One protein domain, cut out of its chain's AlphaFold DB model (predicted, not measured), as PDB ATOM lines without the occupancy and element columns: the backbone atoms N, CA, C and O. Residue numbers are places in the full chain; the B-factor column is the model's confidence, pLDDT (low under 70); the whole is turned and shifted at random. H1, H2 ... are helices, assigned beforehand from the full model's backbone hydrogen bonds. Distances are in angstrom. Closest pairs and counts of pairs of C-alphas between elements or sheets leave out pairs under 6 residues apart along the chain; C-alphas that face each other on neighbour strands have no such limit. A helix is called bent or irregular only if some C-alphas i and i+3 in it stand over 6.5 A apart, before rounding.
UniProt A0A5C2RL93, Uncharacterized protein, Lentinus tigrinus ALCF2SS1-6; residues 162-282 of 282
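This is residues 162 to 282 of the 282 residues of an uncharacterized protein of Lentinus tigrinus ALCF2SS1-6 (UniProt A0A5C2RL93). A long helical hairpin, H4 and H5, makes the length of this domain, and H3 and H6 pack on each other as a pair at the end where H4 begins and H5 ends. H2 crosses H4 and reaches H3, while short H1 comes near the other end of H4. The printed part has 121 residues with six named helices, H1 to H6 in that order along the chain, and no named strand, and its class is all helix. It is only just loose, close to compact, with a radius of gyration of the C-alphas of 16.6 A, and elongated, spanning 52 by 27 by 19 A.

Start with H1, residues 162 to 169, and H2, residues 171 to 186; they are close but not clearly touching, with the closest C-alphas, Phe 169 and Tyr 175, 6.7 A apart. H3, residues 198 to 208, touches H2 at residues 184 to 186 alone, a steep tilt of 63 degrees, and the closest C-alphas are those of Val 185 and Gln 208 at 5.3 A. Next look at H4, residues 212 to 234, where H2 touches it with residues 175 to 182 alone and H4 touches with 218 to 225 alone; the closest C-alphas, Leu 179 and Arg 222, are 6.2 A apart, and the steep tilt of 37 degrees is only just past shallow, opposite ways. H1 is near H4, with the closest C-alphas, Glu 166 and Phe 232, at 6.4 A. H5, residues 246 to 268, forms a helical hairpin with H4, a shallow tilt of 25 degrees, opposite ways, with the closest C-alphas, Val 221 and Ile 262, 6.0 A apart. H6, residues 273 to 279, touches H3 at a steep tilt of 39 degrees, opposite ways, where the closest C-alphas, Glu 200 and Tyr 279, are 4.9 A apart. Helix packing is mostly crossed: of four touching pairs, one is at a shallow tilt. H5 is apart from H1, H2 and H3. Every O i to N i+4 pair is within hydrogen-bond range in H1, H3, H4, H5 and H6, and 10 of 12 are in H2.

Find C-alpha 162 at (52.478, 14.354, 15.371); from there H1 runs 10.5 A to residue 169. H2 covers 24.6 A from 171 to 186 and is irregular, with C-alphas 172 and 175 8.5 A apart. H3, 198 to 208, is 15.3 A long. H4 begins at C-alpha 212, (39.628, -1.520, -13.124), and runs 32.9 A to 234; H5, 246 to 268, is also 32.9 A. H6 runs 9.8 A from 273 to C-alpha 279 at (40.800, 17.518, -11.564).

The two C-alphas farthest apart, those of Asn 191 and Gln 242, are 53.1 A apart. The printed part has no cut, and the links H2 to H3 and H4 to H5, of 11 residues each, are long. Mean pLDDT of the printed part is 81.0; 22 residues are under 70, among them 167 to 172 and 239 to 242.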
ATOM      1  N   TRP A 162      53.910  14.654  15.390       74.75
ATOM      2  CA  TRP A 162      52.478  14.354  15.371       74.75
ATOM      3  C   TRP A 162      51.618  15.555  14.960       74.75
ATOM      4  O   TRP A 162      51.027  15.538  13.879       74.75
ATOM      5  N   ASP A 163      51.674  16.644  15.734       69.69
ATOM      6  CA  ASP A 163      50.897  17.874  15.498       69.69
ATOM      7  C   ASP A 163      51.114  18.443  14.092       69.69
ATOM      8  O   ASP A 163      50.221  19.014  13.465       69.69
ATOM      9  N   LYS A 164      52.332  18.299  13.563       69.00
ATOM     10  CA  LYS A 164      52.696  18.809  12.243       69.00
ATOM     11  C   LYS A 164      52.178  17.922  11.124       69.00
ATOM     12  O   LYS A 164      51.807  18.442  10.070       69.00
ATOM     13  N   ILE A 165      52.203  16.607  11.322       70.19
ATOM     14  CA  ILE A 165      51.637  15.658  10.366       70.19
ATOM     15  C   ILE A 165      50.119  15.869  10.322       70.19
ATOM     16  O   ILE A 165      49.587  16.078   9.233       70.19
ATOM     17  N   GLU A 166      49.455  15.959  11.479       74.25
ATOM     18  CA  GLU A 166      48.014  16.229  11.584       74.25
ATOM     19  C   GLU A 166      47.628  17.560  10.920       74.25
ATOM     20  O   GLU A 166      46.751  17.611  10.050       74.25
ATOM     21  N   ALA A 167      48.318  18.652  11.267       67.94
ATOM     22  CA  ALA A 167      48.030  19.978  10.723       67.94
ATOM     23  C   ALA A 167      48.186  20.035   9.199       67.94
ATOM     24  O   ALA A 167      47.514  20.818   8.528       67.94
ATOM     25  N   ARG A 168      49.080  19.226   8.622       66.12
ATOM     26  CA  ARG A 168      49.218  19.134   7.165       66.12
ATOM     27  C   ARG A 168      48.207  18.244   6.513       66.12
ATOM     28  O   ARG A 168      47.746  18.592   5.430       66.12
ATOM     29  N   PHE A 169      47.931  17.112   7.141       69.06
ATOM     30  CA  PHE A 169      46.920  16.192   6.680       69.06
ATOM     31  C   PHE A 169      45.598  16.948   6.504       69.06
ATOM     32  O   PHE A 169      44.999  16.895   5.439       69.06
ATOM     33  N   THR A 170      45.248  17.793   7.477       69.88
ATOM     34  CA  THR A 170      44.030  18.619   7.483       69.88
ATOM     35  C   THR A 170      44.145  19.959   6.738       69.88
ATOM     36  O   THR A 170      43.138  20.643   6.525       69.88
ATOM     37  N   LYS A 171      45.348  20.361   6.297       69.69
ATOM     38  CA  LYS A 171      45.583  21.678   5.682       69.69
ATOM     39  C   LYS A 171      44.724  21.857   4.436       69.69
ATOM     40  O   LYS A 171      44.770  21.047   3.513       69.69
ATOM     41  N   ASN A 172      44.009  22.980   4.382       69.94
ATOM     42  CA  ASN A 172      43.181  23.394   3.248       69.94
ATOM     43  C   ASN A 172      42.166  22.326   2.796       69.94
ATOM     44  O   ASN A 172      41.819  22.310   1.620       69.94
ATOM     45  N   LYS A 173      41.729  21.422   3.690       72.75
ATOM     46  CA  LYS A 173      40.788  20.337   3.356       72.75
ATOM     47  C   LYS A 173      41.249  19.454   2.184       72.75
ATOM     48  O   LYS A 173      40.442  18.926   1.429       72.75
ATOM     49  N   ARG A 174      42.566  19.299   2.001       69.94
ATOM     50  CA  ARG A 174      43.137  18.556   0.861       69.94
ATOM     51  C   ARG A 174      42.708  17.099   0.824       69.94
ATOM     52  O   ARG A 174      42.469  16.569  -0.254       69.94
ATOM     53  N   TYR A 175      42.643  16.457   1.987       78.50
ATOM     54  CA  TYR A 175      42.187  15.078   2.049       78.50
ATOM     55  C   TYR A 175      40.687  14.998   1.731       78.50
ATOM     56  O   TYR A 175      40.326  14.141   0.938       78.50
ATOM     57  N   ASP A 176      39.848  15.919   2.235       79.62
ATOM     58  CA  ASP A 176      38.416  15.977   1.887       79.62
ATOM     59  C   ASP A 176      38.235  16.114   0.367       79.62
ATOM     60  O   ASP A 176      37.517  15.326  -0.234       79.62
ATOM     61  N   ALA A 177      38.986  17.014  -0.277       80.56
ATOM     62  CA  ALA A 177      38.943  17.191  -1.730       80.56
ATOM     63  C   ALA A 177      39.336  15.915  -2.502       80.56
ATOM     64  O   ALA A 177      38.778  15.621  -3.557       80.56
ATOM     65  N   PHE A 178      40.280  15.125  -1.977       86.06
ATOM     66  CA  PHE A 178      40.615  13.823  -2.555       86.06
ATOM     67  C   PHE A 178      39.501  12.786  -2.345       86.06
ATOM     68  O   PHE A 178      39.230  11.998  -3.250       86.06
ATOM     69  N   LEU A 179      38.844  12.777  -1.179       86.19
ATOM     70  CA  LEU A 179      37.694  11.902  -0.930       86.19
ATOM     71  C   LEU A 179      36.537  12.240  -1.881       86.19
ATOM     72  O   LEU A 179      35.967  11.329  -2.482       86.19
ATOM     73  N   ASP A 180      36.252  13.531  -2.064       86.88
ATOM     74  CA  ASP A 180      35.228  14.032  -2.982       86.88
ATOM     75  C   ASP A 180      35.553  13.663  -4.436       86.88
ATOM     76  O   ASP A 180      34.695  13.142  -5.145       86.88
ATOM     77  N   LEU A 181      36.815  13.813  -4.857       90.44
ATOM     78  CA  LEU A 181      37.284  13.348  -6.166       90.44
ATOM     79  C   LEU A 181      36.999  11.862  -6.367       90.44
ATOM     80  O   LEU A 181      36.461  11.475  -7.401       90.44
ATOM     81  N   VAL A 182      37.365  11.011  -5.405       90.06
ATOM     82  CA  VAL A 182      37.142   9.563  -5.531       90.06
ATOM     83  C   VAL A 182      35.643   9.267  -5.615       90.06
ATOM     84  O   VAL A 182      35.235   8.423  -6.412       90.06
ATOM     85  N   ALA A 183      34.819   9.979  -4.842       91.94
ATOM     86  CA  ALA A 183      33.368   9.859  -4.909       91.94
ATOM     87  C   ALA A 183      32.816  10.275  -6.285       91.94
ATOM     88  O   ALA A 183      31.968   9.568  -6.827       91.94
ATOM     89  N   ASP A 184      33.331  11.349  -6.891       91.38
ATOM     90  CA  ASP A 184      32.955  11.774  -8.246       91.38
ATOM     91  C   ASP A 184      33.389  10.749  -9.311       91.38
ATOM     92  O   ASP A 184      32.638  10.460 -10.245       91.38
ATOM     93  N   VAL A 185      34.563  10.126  -9.161       92.19
ATOM     94  CA  VAL A 185      35.028   9.048 -10.055       92.19
ATOM     95  C   VAL A 185      34.122   7.815  -9.972       92.19
ATOM     96  O   VAL A 185      33.859   7.185 -10.993       92.19
ATOM     97  N   GLN A 186      33.612   7.484  -8.784       92.50
ATOM     98  CA  GLN A 186      32.683   6.365  -8.572       92.50
ATOM     99  C   GLN A 186      31.208   6.730  -8.821       92.50
ATOM    100  O   GLN A 186      30.342   5.857  -8.760       92.50
ATOM    101  N   GLY A 187      30.921   8.013  -9.040       91.69
ATOM    102  CA  GLY A 187      29.579   8.573  -9.087       91.69
ATOM    103  C   GLY A 187      29.024   8.724 -10.500       91.69
ATOM    104  O   GLY A 187      29.128   7.838 -11.349       91.69
ATOM    105  N   LEU A 188      28.367   9.862 -10.740       91.44
ATOM    106  CA  LEU A 188      27.726  10.153 -12.020       91.44
ATOM    107  C   LEU A 188      28.756  10.282 -13.152       91.44
ATOM    108  O   LEU A 188      29.824  10.858 -12.938       91.44
ATOM    109  N   PRO A 189      28.417   9.863 -14.384       92.38
ATOM    110  CA  PRO A 189      29.240  10.130 -15.557       92.38
ATOM    111  C   PRO A 189      29.608  11.618 -15.684       92.38
ATOM    112  O   PRO A 189      28.769  12.494 -15.464       92.38
ATOM    113  N   ALA A 190      30.842  11.922 -16.093       90.81
ATOM    114  CA  ALA A 190      31.376  13.289 -16.128       90.81
ATOM    115  C   ALA A 190      30.506  14.297 -16.915       90.81
ATOM    116  O   ALA A 190      30.454  15.483 -16.591       90.81
ATOM    117  N   ASN A 191      29.794  13.844 -17.953       88.88
ATOM    118  CA  ASN A 191      28.873  14.676 -18.737       88.88
ATOM    119  C   ASN A 191      27.582  15.052 -17.988       88.88
ATOM    120  O   ASN A 191      26.922  16.008 -18.379       88.88
ATOM    121  N   GLN A 192      27.229  14.313 -16.939       88.69
ATOM    122  CA  GLN A 192      26.048  14.535 -16.104       88.69
ATOM    123  C   GLN A 192      26.390  15.236 -14.783       88.69
ATOM    124  O   GLN A 192      25.489  15.693 -14.079       88.69
ATOM    125  N   ARG A 193      27.680  15.355 -14.437       87.25
ATOM    126  CA  ARG A 193      28.119  16.065 -13.235       87.25
ATOM    127  C   ARG A 193      27.913  17.575 -13.395       87.25
ATOM    128  O   ARG A 193      28.548  18.238 -14.222       87.25
ATOM    129  N   ALA A 194      27.000  18.113 -12.588       83.75
ATOM    130  CA  ALA A 194      26.742  19.545 -12.501       83.75
ATOM    131  C   ALA A 194      27.887  20.268 -11.777       83.75
ATOM    132  O   ALA A 194      28.529  19.686 -10.904       83.75
ATOM    133  N   GLY A 195      28.109  21.539 -12.120       82.25
ATOM    134  CA  GLY A 195      29.095  22.397 -11.457       82.25
ATOM    135  C   GLY A 195      30.534  22.268 -11.960       82.25
ATOM    136  O   GLY A 195      31.349  23.064 -11.525       82.25
ATOM    137  N   CYS A 196      30.828  21.342 -12.882       81.75
ATOM    138  CA  CYS A 196      32.171  21.199 -13.451       81.75
ATOM    139  C   CYS A 196      32.403  22.113 -14.660       81.75
ATOM    140  O   CYS A 196      31.584  22.146 -15.598       81.75
ATOM    141  N   ASP A 197      33.559  22.763 -14.698       86.88
ATOM    142  CA  ASP A 197      34.067  23.464 -15.869       86.88
ATOM    143  C   ASP A 197      34.519  22.479 -16.978       86.88
ATOM    144  O   ASP A 197      34.332  21.257 -16.900       86.88
ATOM    145  N   ALA A 198      35.041  22.998 -18.094       86.31
ATOM    146  CA  ALA A 198      35.483  22.155 -19.207       86.31
ATOM    147  C   ALA A 198      36.739  21.320 -18.876       86.31
ATOM    148  O   ALA A 198      36.856  20.185 -19.351       86.31
ATOM    149  N   ALA A 199      37.659  21.859 -18.075       85.00
ATOM    150  CA  ALA A 199      38.912  21.216 -17.695       85.00
ATOM    151  C   ALA A 199      38.691  20.135 -16.623       85.00
ATOM    152  O   ALA A 199      39.178  19.008 -16.781       85.00
ATOM    153  N   GLU A 200      37.889  20.425 -15.598       85.81
ATOM    154  CA  GLU A 200      37.417  19.479 -14.583       85.81
ATOM    155  C   GLU A 200      36.669  18.326 -15.247       85.81
ATOM    156  O   GLU A 200      36.993  17.162 -15.024       85.81
ATOM    157  N   ARG A 201      35.724  18.625 -16.152       91.00
ATOM    158  CA  ARG A 201      34.945  17.593 -16.854       91.00
ATOM    159  C   ARG A 201      35.822  16.693 -17.719       91.00
ATOM    160  O   ARG A 201      35.600  15.482 -17.763       91.00
ATOM    161  N   SER A 202      36.818  17.258 -18.402       90.75
ATOM    162  CA  SER A 202      37.784  16.473 -19.178       90.75
ATOM    163  C   SER A 202      38.624  15.565 -18.273       90.75
ATOM    164  O   SER A 202      38.830  14.394 -18.600       90.75
ATOM    165  N   SER A 203      39.071  16.080 -17.126       88.50
ATOM    166  CA  SER A 203      39.875  15.328 -16.154       88.50
ATOM    167  C   SER A 203      39.064  14.214 -15.489       88.50
ATOM    168  O   SER A 203      39.529  13.078 -15.424       88.50
ATOM    169  N   LEU A 204      37.817  14.490 -15.096       92.50
ATOM    170  CA  LEU A 204      36.903  13.500 -14.526       92.50
ATOM    171  C   LEU A 204      36.587  12.388 -15.522       92.50
ATOM    172  O   LEU A 204      36.617  11.215 -15.166       92.50
ATOM    173  N   LYS A 205      36.353  12.730 -16.794       94.56
ATOM    174  CA  LYS A 205      36.137  11.728 -17.843       94.56
ATOM    175  C   LYS A 205      37.353  10.815 -18.006       94.56
ATOM    176  O   LYS A 205      37.183   9.609 -18.171       94.56
ATOM    177  N   ALA A 206      38.565  11.368 -17.948       93.38
ATOM    178  CA  ALA A 206      39.795  10.581 -18.005       93.38
ATOM    179  C   ALA A 206      39.949   9.670 -16.774       93.38
ATOM    180  O   ALA A 206      40.284   8.499 -16.933       93.38
ATOM    181  N   LEU A 207      39.637  10.173 -15.574       91.75
ATOM    182  CA  LEU A 207      39.644   9.388 -14.334       91.75
ATOM    183  C   LEU A 207      38.603   8.256 -14.350       91.75
ATOM    184  O   LEU A 207      38.916   7.134 -13.971       91.75
ATOM    185  N   GLN A 208      37.392   8.510 -14.848       95.25
ATOM    186  CA  GLN A 208      36.333   7.499 -14.990       95.25
ATOM    187  C   GLN A 208      36.618   6.472 -16.096       95.25
ATOM    188  O   GLN A 208      36.007   5.408 -16.124       95.25
ATOM    189  N   SER A 209      37.547   6.778 -17.005       95.00
ATOM    190  CA  SER A 209      37.991   5.869 -18.072       95.00
ATOM    191  C   SER A 209      39.229   5.052 -17.682       95.00
ATOM    192  O   SER A 209      39.801   4.364 -18.531       95.00
ATOM    193  N   LEU A 210      39.688   5.150 -16.429       93.50
ATOM    194  CA  LEU A 210      40.796   4.353 -15.915       93.50
ATOM    195  C   LEU A 210      40.475   2.853 -15.957       93.50
ATOM    196  O   LEU A 210      39.319   2.431 -15.959       93.50
ATOM    197  N   SER A 211      41.521   2.023 -15.963       93.81
ATOM    198  CA  SER A 211      41.332   0.575 -15.853       93.81
ATOM    199  C   SER A 211      40.724   0.198 -14.497       93.81
ATOM    200  O   SER A 211      40.814   0.956 -13.526       93.81
ATOM    201  N   SER A 212      40.144  -1.002 -14.398       92.12
ATOM    202  CA  SER A 212      39.628  -1.520 -13.124       92.12
ATOM    203  C   SER A 212      40.712  -1.554 -12.042       92.12
ATOM    204  O   SER A 212      40.456  -1.141 -10.915       92.12
ATOM    205  N   ALA A 213      41.936  -1.954 -12.400       91.75
ATOM    206  CA  ALA A 213      43.079  -1.992 -11.487       91.75
ATOM    207  C   ALA A 213      43.490  -0.596 -10.986       91.75
ATOM    208  O   ALA A 213      43.772  -0.415  -9.803       91.75
ATOM    209  N   ASP A 214      43.491   0.410 -11.865       89.62
ATOM    210  CA  ASP A 214      43.803   1.793 -11.483       89.62
ATOM    211  C   ASP A 214      42.700   2.393 -10.600       89.62
ATOM    212  O   ASP A 214      42.976   3.081  -9.619       89.62
ATOM    213  N   THR A 215      41.440   2.091 -10.919       90.75
ATOM    214  CA  THR A 215      40.287   2.508 -10.115       90.75
ATOM    215  C   THR A 215      40.351   1.882  -8.723       90.75
ATOM    216  O   THR A 215      40.172   2.571  -7.721       90.75
ATOM    217  N   GLU A 216      40.681   0.592  -8.634       91.31
ATOM    218  CA  GLU A 216      40.883  -0.092  -7.358       91.31
ATOM    219  C   GLU A 216      42.046   0.519  -6.561       91.31
ATOM    220  O   GLU A 216      41.924   0.713  -5.351       91.31
ATOM    221  N   CYS A 217      43.152   0.879  -7.221       86.12
ATOM    222  CA  CYS A 217      44.269   1.588  -6.595       86.12
ATOM    223  C   CYS A 217      43.806   2.910  -5.957       86.12
ATOM    224  O   CYS A 217      44.083   3.168  -4.784       86.12
ATOM    225  N   LEU A 218      43.026   3.708  -6.690       86.44
ATOM    226  CA  LEU A 218      42.492   4.987  -6.223       86.44
ATOM    227  C   LEU A 218      41.538   4.815  -5.021       86.44
ATOM    228  O   LEU A 218      41.656   5.534  -4.027       86.44
ATOM    229  N   VAL A 219      40.666   3.801  -5.054       89.56
ATOM    230  CA  VAL A 219      39.764   3.450  -3.938       89.56
ATOM    231  C   VAL A 219      40.533   2.952  -2.712       89.56
ATOM    232  O   VAL A 219      40.228   3.343  -1.588       89.56
ATOM    233  N   ARG A 220      41.563   2.122  -2.896       85.62
ATOM    234  CA  ARG A 220      42.408   1.653  -1.788       85.62
ATOM    235  C   ARG A 220      43.131   2.815  -1.107       85.62
ATOM    236  O   ARG A 220      43.137   2.875   0.121       85.62
ATOM    237  N   VAL A 221      43.683   3.760  -1.875       81.69
ATOM    238  CA  VAL A 221      44.315   4.967  -1.312       81.69
ATOM    239  C   VAL A 221      43.299   5.822  -0.549       81.69
ATOM    240  O   VAL A 221      43.617   6.293   0.542       81.69
ATOM    241  N   ARG A 222      42.065   5.961  -1.053       87.88
ATOM    242  CA  ARG A 222      40.969   6.627  -0.327       87.88
ATOM    243  C   ARG A 222      40.732   5.997   1.048       87.88
ATOM    244  O   ARG A 222      40.747   6.716   2.042       87.88
ATOM    245  N   VAL A 223      40.574   4.673   1.115       88.00
ATOM    246  CA  VAL A 223      40.353   3.959   2.387       88.00
ATOM    247  C   VAL A 223      41.512   4.190   3.359       88.00
ATOM    248  O   VAL A 223      41.284   4.432   4.540       88.00
ATOM    249  N   MET A 224      42.762   4.168   2.887       81.00
ATOM    250  CA  MET A 224      43.924   4.429   3.749       81.00
ATOM    251  C   MET A 224      43.941   5.867   4.280       81.00
ATOM    252  O   MET A 224      44.262   6.082   5.445       81.00
ATOM    253  N   ILE A 225      43.555   6.852   3.464       83.25
ATOM    254  CA  ILE A 225      43.418   8.248   3.906       83.25
ATOM    255  C   ILE A 225      42.320   8.381   4.968       83.25
ATOM    256  O   ILE A 225      42.529   9.065   5.969       83.25
ATOM    257  N   GLU A 226      41.184   7.698   4.804       86.06
ATOM    258  CA  GLU A 226      40.126   7.654   5.824       86.06
ATOM    259  C   GLU A 226      40.641   7.041   7.140       86.06
ATOM    260  O   GLU A 226      40.406   7.609   8.204       86.06
ATOM    261  N   ARG A 227      41.433   5.960   7.086       86.94
ATOM    262  CA  ARG A 227      42.063   5.369   8.284       86.94
ATOM    263  C   ARG A 227      43.044   6.318   8.970       86.94
ATOM    264  O   ARG A 227      43.004   6.456  10.187       86.94
ATOM    265  N   ILE A 228      43.882   7.016   8.203       82.94
ATOM    266  CA  ILE A 228      44.809   8.024   8.743       82.94
ATOM    267  C   ILE A 228      44.035   9.160   9.431       82.94
ATOM    268  O   ILE A 228      44.422   9.608  10.511       82.94
ATOM    269  N   ARG A 229      42.920   9.612   8.844       86.69
ATOM    270  CA  ARG A 229      42.036  10.601   9.473       86.69
ATOM    271  C   ARG A 229      41.507  10.089  10.812       86.69
ATOM    272  O   ARG A 229      41.551  10.824  11.797       86.69
ATOM    273  N   ASP A 230      41.018   8.854  10.855       88.94
ATOM    274  CA  ASP A 230      40.440   8.268  12.067       88.94
ATOM    275  C   ASP A 230      41.489   8.121  13.185       88.94
ATOM    276  O   ASP A 230      41.172   8.367  14.352       88.94
ATOM    277  N   ILE A 231      42.749   7.828  12.834       86.94
ATOM    278  CA  ILE A 231      43.897   7.846  13.756       86.94
ATOM    279  C   ILE A 231      44.078   9.241  14.377       86.94
ATOM    280  O   ILE A 231      44.123   9.363  15.602       86.94
ATOM    281  N   PHE A 232      44.118  10.304  13.565       84.62
ATOM    282  CA  PHE A 232      44.267  11.670  14.084       84.62
ATOM    283  C   PHE A 232      43.092  12.104  14.964       84.62
ATOM    284  O   PHE A 232      43.292  12.766  15.979       84.62
ATOM    285  N   VAL A 233      41.865  11.709  14.615       86.00
ATOM    286  CA  VAL A 233      40.674  12.030  15.414       86.00
ATOM    287  C   VAL A 233      40.679  11.290  16.751       86.00
ATOM    288  O   VAL A 233      40.399  11.902  17.782       86.00
ATOM    289  N   SER A 234      41.008   9.997  16.742       86.00
ATOM    290  CA  SER A 234      40.917   9.131  17.926       86.00
ATOM    291  C   SER A 234      42.077   9.336  18.900       86.00
ATOM    292  O   SER A 234      41.898   9.174  20.104       86.00
ATOM    293  N   HIS A 235      43.246   9.751  18.400       83.62
ATOM    294  CA  HIS A 235      44.473   9.885  19.189       83.62
ATOM    295  C   HIS A 235      44.981  11.327  19.292       83.62
ATOM    296  O   HIS A 235      46.182  11.567  19.394       83.62
ATOM    297  N   ARG A 236      44.078  12.316  19.342       76.19
ATOM    298  CA  ARG A 236      44.447  13.726  19.603       76.19
ATOM    299  C   ARG A 236      45.267  13.913  20.879       76.19
ATOM    300  O   ARG A 236      46.047  14.853  20.970       76.19
ATOM    301  N   SER A 237      45.101  13.021  21.855       71.25
ATOM    302  CA  SER A 237      45.839  13.023  23.120       71.25
ATOM    303  C   SER A 237      47.333  12.729  22.978       71.25
ATOM    304  O   SER A 237      48.065  13.000  23.921       71.25
ATOM    305  N   LEU A 238      47.802  12.210  21.834       72.81
ATOM    306  CA  LEU A 238      49.237  12.084  21.549       72.81
ATOM    307  C   LEU A 238      49.931  13.451  21.550       72.81
ATOM    308  O   LEU A 238      51.094  13.556  21.956       72.81
ATOM    309  N   ALA A 239      49.208  14.503  21.153       64.75
ATOM    310  CA  ALA A 239      49.689  15.873  21.180       64.75
ATOM    311  C   ALA A 239      50.073  16.288  22.611       64.75
ATOM    312  O   ALA A 239      49.272  16.236  23.543       64.75
ATOM    313  N   GLY A 240      51.321  16.723  22.793       63.78
ATOM    314  CA  GLY A 240      51.823  17.208  24.083       63.78
ATOM    315  C   GLY A 240      52.331  16.131  25.052       63.78
ATOM    316  O   GLY A 240      52.843  16.484  26.116       63.78
ATOM    317  N   THR A 241      52.276  14.844  24.696       68.88
ATOM    318  CA  THR A 241      52.899  13.782  25.503       68.88
ATOM    319  C   THR A 241      54.432  13.836  25.421       68.88
ATOM    320  O   THR A 241      55.023  14.236  24.415       68.88
ATOM    321  N   GLN A 242      55.117  13.462  26.510       67.88
ATOM    322  CA  GLN A 242      56.588  13.443  26.545       67.88
ATOM    323  C   GLN A 242      57.180  12.145  25.982       67.88
ATOM    324  O   GLN A 242      58.283  12.164  25.429       67.88
ATOM    325  N   LYS A 243      56.464  11.026  26.141       74.31
ATOM    326  CA  LYS A 243      56.843   9.691  25.669       74.31
ATOM    327  C   LYS A 243      55.588   8.917  25.248       74.31
ATOM    328  O   LYS A 243      54.581   9.068  25.940       74.31
ATOM    329  N   PRO A 244      55.659   8.104  24.183       79.00
ATOM    330  CA  PRO A 244      54.561   7.230  23.796       79.00
ATOM    331  C   PRO A 244      54.394   6.091  24.814       79.00
ATOM    332  O   PRO A 244      55.374   5.599  25.382       79.00
ATOM    333  N   THR A 245      53.150   5.688  25.054       85.56
ATOM    334  CA  THR A 245      52.796   4.400  25.665       85.56
ATOM    335  C   THR A 245      52.951   3.255  24.653       85.56
ATOM    336  O   THR A 245      53.140   3.497  23.466       85.56
ATOM    337  N   GLU A 246      52.839   1.997  25.089       84.81
ATOM    338  CA  GLU A 246      52.844   0.850  24.161       84.81
ATOM    339  C   GLU A 246      51.710   0.947  23.126       84.81
ATOM    340  O   GLU A 246      51.926   0.714  21.942       84.81
ATOM    341  N   GLN A 247      50.525   1.394  23.552       85.12
ATOM    342  CA  GLN A 247      49.388   1.618  22.658       85.12
ATOM    343  C   GLN A 247      49.657   2.753  21.658       85.12
ATOM    344  O   GLN A 247      49.285   2.660  20.490       85.12
ATOM    345  N   ASP A 248      50.331   3.819  22.093       83.69
ATOM    346  CA  ASP A 248      50.756   4.898  21.200       83.69
ATOM    347  C   ASP A 248      51.760   4.394  20.155       83.69
ATOM    348  O   ASP A 248      51.681   4.775  18.989       83.69
ATOM    349  N   GLU A 249      52.689   3.514  20.540       82.88
ATOM    350  CA  GLU A 249      53.637   2.902  19.604       82.88
ATOM    351  C   GLU A 249      52.926   2.072  18.527       82.88
ATOM    352  O   GLU A 249      53.279   2.190  17.353       82.88
ATOM    353  N   GLU A 250      51.899   1.295  18.882       82.94
ATOM    354  CA  GLU A 250      51.093   0.534  17.913       82.94
ATOM    355  C   GLU A 250      50.411   1.451  16.891       82.94
ATOM    356  O   GLU A 250      50.502   1.215  15.683       82.94
ATOM    357  N   VAL A 251      49.809   2.549  17.355       84.00
ATOM    358  CA  VAL A 251      49.150   3.548  16.497       84.00
ATOM    359  C   VAL A 251      50.148   4.219  15.556       84.00
ATOM    360  O   VAL A 251      49.868   4.429  14.374       84.00
ATOM    361  N   LEU A 252      51.339   4.555  16.054       77.81
ATOM    362  CA  LEU A 252      52.389   5.168  15.243       77.81
ATOM    363  C   LEU A 252      52.932   4.194  14.188       77.81
ATOM    364  O   LEU A 252      53.237   4.618  13.070       77.81
ATOM    365  N   VAL A 253      53.039   2.902  14.520       75.44
ATOM    366  CA  VAL A 253      53.406   1.838  13.570       75.44
ATOM    367  C   VAL A 253      52.334   1.675  12.503       75.44
ATOM    368  O   VAL A 253      52.661   1.587  11.318       75.44
ATOM    369  N   GLU A 254      51.063   1.696  12.889       79.25
ATOM    370  CA  GLU A 254      49.954   1.648  11.943       79.25
ATOM    371  C   GLU A 254      49.985   2.855  10.985       79.25
ATOM    372  O   GLU A 254      49.948   2.684   9.762       79.25
ATOM    373  N   LEU A 255      50.145   4.072  11.516       76.00
ATOM    374  CA  LEU A 255      50.261   5.295  10.719       76.00
ATOM    375  C   LEU A 255      51.440   5.229   9.732       76.00
ATOM    376  O   LEU A 255      51.291   5.601   8.563       76.00
ATOM    377  N   GLN A 256      52.599   4.737  10.179       75.81
ATOM    378  CA  GLN A 256      53.771   4.518   9.329       75.81
ATOM    379  C   GLN A 256      53.456   3.547   8.185       75.81
ATOM    380  O   GLN A 256      53.749   3.849   7.023       75.81
ATOM    381  N   GLY A 257      52.801   2.428   8.499       69.00
ATOM    382  CA  GLY A 257      52.432   1.402   7.530       69.00
ATOM    383  C   GLY A 257      51.497   1.937   6.447       69.00
ATOM    384  O   GLY A 257      51.734   1.713   5.253       69.00
ATOM    385  N   TRP A 258      50.480   2.713   6.834       74.31
ATOM    386  CA  TRP A 258      49.583   3.365   5.878       74.31
ATOM    387  C   TRP A 258      50.320   4.363   4.989       74.31
ATOM    388  O   TRP A 258      50.164   4.325   3.767       74.31
ATOM    389  N   CYS A 259      51.190   5.194   5.566       69.50
ATOM    390  CA  CYS A 259      51.976   6.156   4.797       69.50
ATOM    391  C   CYS A 259      52.881   5.459   3.771       69.50
ATOM    392  O   CYS A 259      52.884   5.835   2.600       69.50
ATOM    393  N   HIS A 260      53.605   4.412   4.173       65.81
ATOM    394  CA  HIS A 260      54.473   3.643   3.275       65.81
ATOM    395  C   HIS A 260      53.697   2.912   2.178       65.81
ATOM    396  O   HIS A 260      54.153   2.835   1.034       65.81
ATOM    397  N   THR A 261      52.509   2.409   2.499       68.31
ATOM    398  CA  THR A 261      51.670   1.726   1.513       68.31
ATOM    399  C   THR A 261      51.150   2.707   0.468       68.31
ATOM    400  O   THR A 261      51.306   2.450  -0.725       68.31
ATOM    401  N   ILE A 262      50.634   3.870   0.887       70.56
ATOM    402  CA  ILE A 262      50.224   4.939  -0.035       70.56
ATOM    403  C   ILE A 262      51.410   5.364  -0.905       70.56
ATOM    404  O   ILE A 262      51.268   5.479  -2.120       70.56
ATOM    405  N   VAL A 263      52.594   5.541  -0.306       67.88
ATOM    406  CA  VAL A 263      53.823   5.915  -1.021       67.88
ATOM    407  C   VAL A 263      54.122   4.967  -2.170       67.88
ATOM    408  O   VAL A 263      54.372   5.393  -3.300       67.88
ATOM    409  N   ARG A 264      54.072   3.673  -1.873       62.31
ATOM    410  CA  ARG A 264      54.345   2.624  -2.841       62.31
ATOM    411  C   ARG A 264      53.274   2.568  -3.925       62.31
ATOM    412  O   ARG A 264      53.618   2.553  -5.098       62.31
ATOM    413  N   MET A 265      51.996   2.623  -3.556       68.62
ATOM    414  CA  MET A 265      50.892   2.630  -4.521       68.62
ATOM    415  C   MET A 265      50.969   3.823  -5.474       68.62
ATOM    416  O   MET A 265      50.704   3.689  -6.670       68.62
ATOM    417  N   VAL A 266      51.396   4.979  -4.957       70.19
ATOM    418  CA  VAL A 266      51.602   6.171  -5.773       70.19
ATOM    419  C   VAL A 266      52.719   5.955  -6.795       70.19
ATOM    420  O   VAL A 266      52.527   6.216  -7.984       70.19
ATOM    421  N   ALA A 267      53.859   5.426  -6.349       66.75
ATOM    422  CA  ALA A 267      54.992   5.122  -7.217       66.75
ATOM    423  C   ALA A 267      54.671   4.043  -8.268       66.75
ATOM    424  O   ALA A 267      55.077   4.180  -9.421       66.75
ATOM    425  N   ASP A 268      53.912   3.016  -7.885       71.75
ATOM    426  CA  ASP A 268      53.562   1.880  -8.740       71.75
ATOM    427  C   ASP A 268      52.488   2.247  -9.789       71.75
ATOM    428  O   ASP A 268      52.361   1.573 -10.810       71.75
ATOM    429  N   SER A 269      51.732   3.335  -9.576       74.19
ATOM    430  CA  SER A 269      50.628   3.770 -10.456       74.19
ATOM    431  C   SER A 269      50.766   5.220 -10.959       74.19
ATOM    432  O   SER A 269      49.836   6.019 -10.817       74.19
ATOM    433  N   PRO A 270      51.887   5.609 -11.596       76.44
ATOM    434  CA  PRO A 270      52.234   7.015 -11.841       76.44
ATOM    435  C   PRO A 270      51.284   7.760 -12.793       76.44
ATOM    436  O   PRO A 270      51.297   8.987 -12.838       76.44
ATOM    437  N   LYS A 271      50.455   7.041 -13.557       79.69
ATOM    438  CA  LYS A 271      49.480   7.607 -14.506       79.69
ATOM    439  C   LYS A 271      48.211   8.164 -13.850       79.69
ATOM    440  O   LYS A 271      47.551   8.997 -14.461       79.69
ATOM    441  N   ILE A 272      47.871   7.723 -12.636       81.50
ATOM    442  CA  ILE A 272      46.622   8.097 -11.951       81.50
ATOM    443  C   ILE A 272      46.717   9.527 -11.406       81.50
ATOM    444  O   ILE A 272      45.866  10.374 -11.666       81.50
ATOM    445  N   TRP A 273      47.791   9.815 -10.678       83.19
ATOM    446  CA  TRP A 273      47.938  11.037  -9.881       83.19
ATOM    447  C   TRP A 273      47.960  12.335 -10.697       83.19
ATOM    448  O   TRP A 273      47.305  13.283 -10.275       83.19
ATOM    449  N   PRO A 274      48.589  12.400 -11.892       80.75
ATOM    450  CA  PRO A 274      48.457  13.553 -12.783       80.75
ATOM    451  C   PRO A 274      47.018  13.909 -13.159       80.75
ATOM    452  O   PRO A 274      46.714  15.086 -13.351       80.75
ATOM    453  N   LEU A 275      46.146  12.908 -13.288       80.94
ATOM    454  CA  LEU A 275      44.737  13.128 -13.602       80.94
ATOM    455  C   LEU A 275      43.997  13.665 -12.377       80.94
ATOM    456  O   LEU A 275      43.215  14.603 -12.512       80.94
ATOM    457  N   CYS A 276      44.313  13.149 -11.184       82.62
ATOM    458  CA  CYS A 276      43.773  13.685  -9.939       82.62
ATOM    459  C   CYS A 276      44.165  15.153  -9.740       82.62
ATOM    460  O   CYS A 276      43.323  15.997  -9.462       82.62
ATOM    461  N   ASP A 277      45.436  15.466  -9.964       77.88
ATOM    462  CA  ASP A 277      45.988  16.819  -9.895       77.88
ATOM    463  C   ASP A 277      45.343  17.795 -10.881       77.88
ATOM    464  O   ASP A 277      45.240  18.989 -10.602       77.88
ATOM    465  N   SER A 278      44.957  17.302 -12.059       77.44
ATOM    466  CA  SER A 278      44.278  18.108 -13.074       77.44
ATOM    467  C   SER A 278      42.823  18.365 -12.687       77.44
ATOM    468  O   SER A 278      42.342  19.477 -12.877       77.44
ATOM    469  N   TYR A 279      42.156  17.372 -12.088       79.31
ATOM    470  CA  TYR A 279      40.800  17.518 -11.564       79.31
ATOM    471  C   TYR A 279      40.738  18.501 -10.392       79.31
ATOM    472  O   TYR A 279      39.901  19.383 -10.392       79.31
ATOM    473  N   LEU A 280      41.670  18.409  -9.439       78.44
ATOM    474  CA  LEU A 280      41.705  19.277  -8.252       78.44
ATOM    475  C   LEU A 280      42.155  20.726  -8.539       78.44
ATOM    476  O   LEU A 280      42.242  21.522  -7.604       78.44
ATOM    477  N   ARG A 281      42.524  21.047  -9.788       72.75
ATOM    478  CA  ARG A 281      42.979  22.386 -10.207       72.75
ATOM    479  C   ARG A 281      41.983  23.219 -10.977       72.75
ATOM    480  O   ARG A 281      42.187  24.437 -11.009       72.75
ATOM    481  N   GLY A 282      41.080  22.566 -11.700       57.25
ATOM    482  CA  GLY A 282      39.955  23.271 -12.302       57.25
ATOM    483  C   GLY A 282      39.058  23.806 -11.197       57.25
ATOM    484  O   GLY A 282      38.508  24.906 -11.410       57.25
TER     485      GLY A 282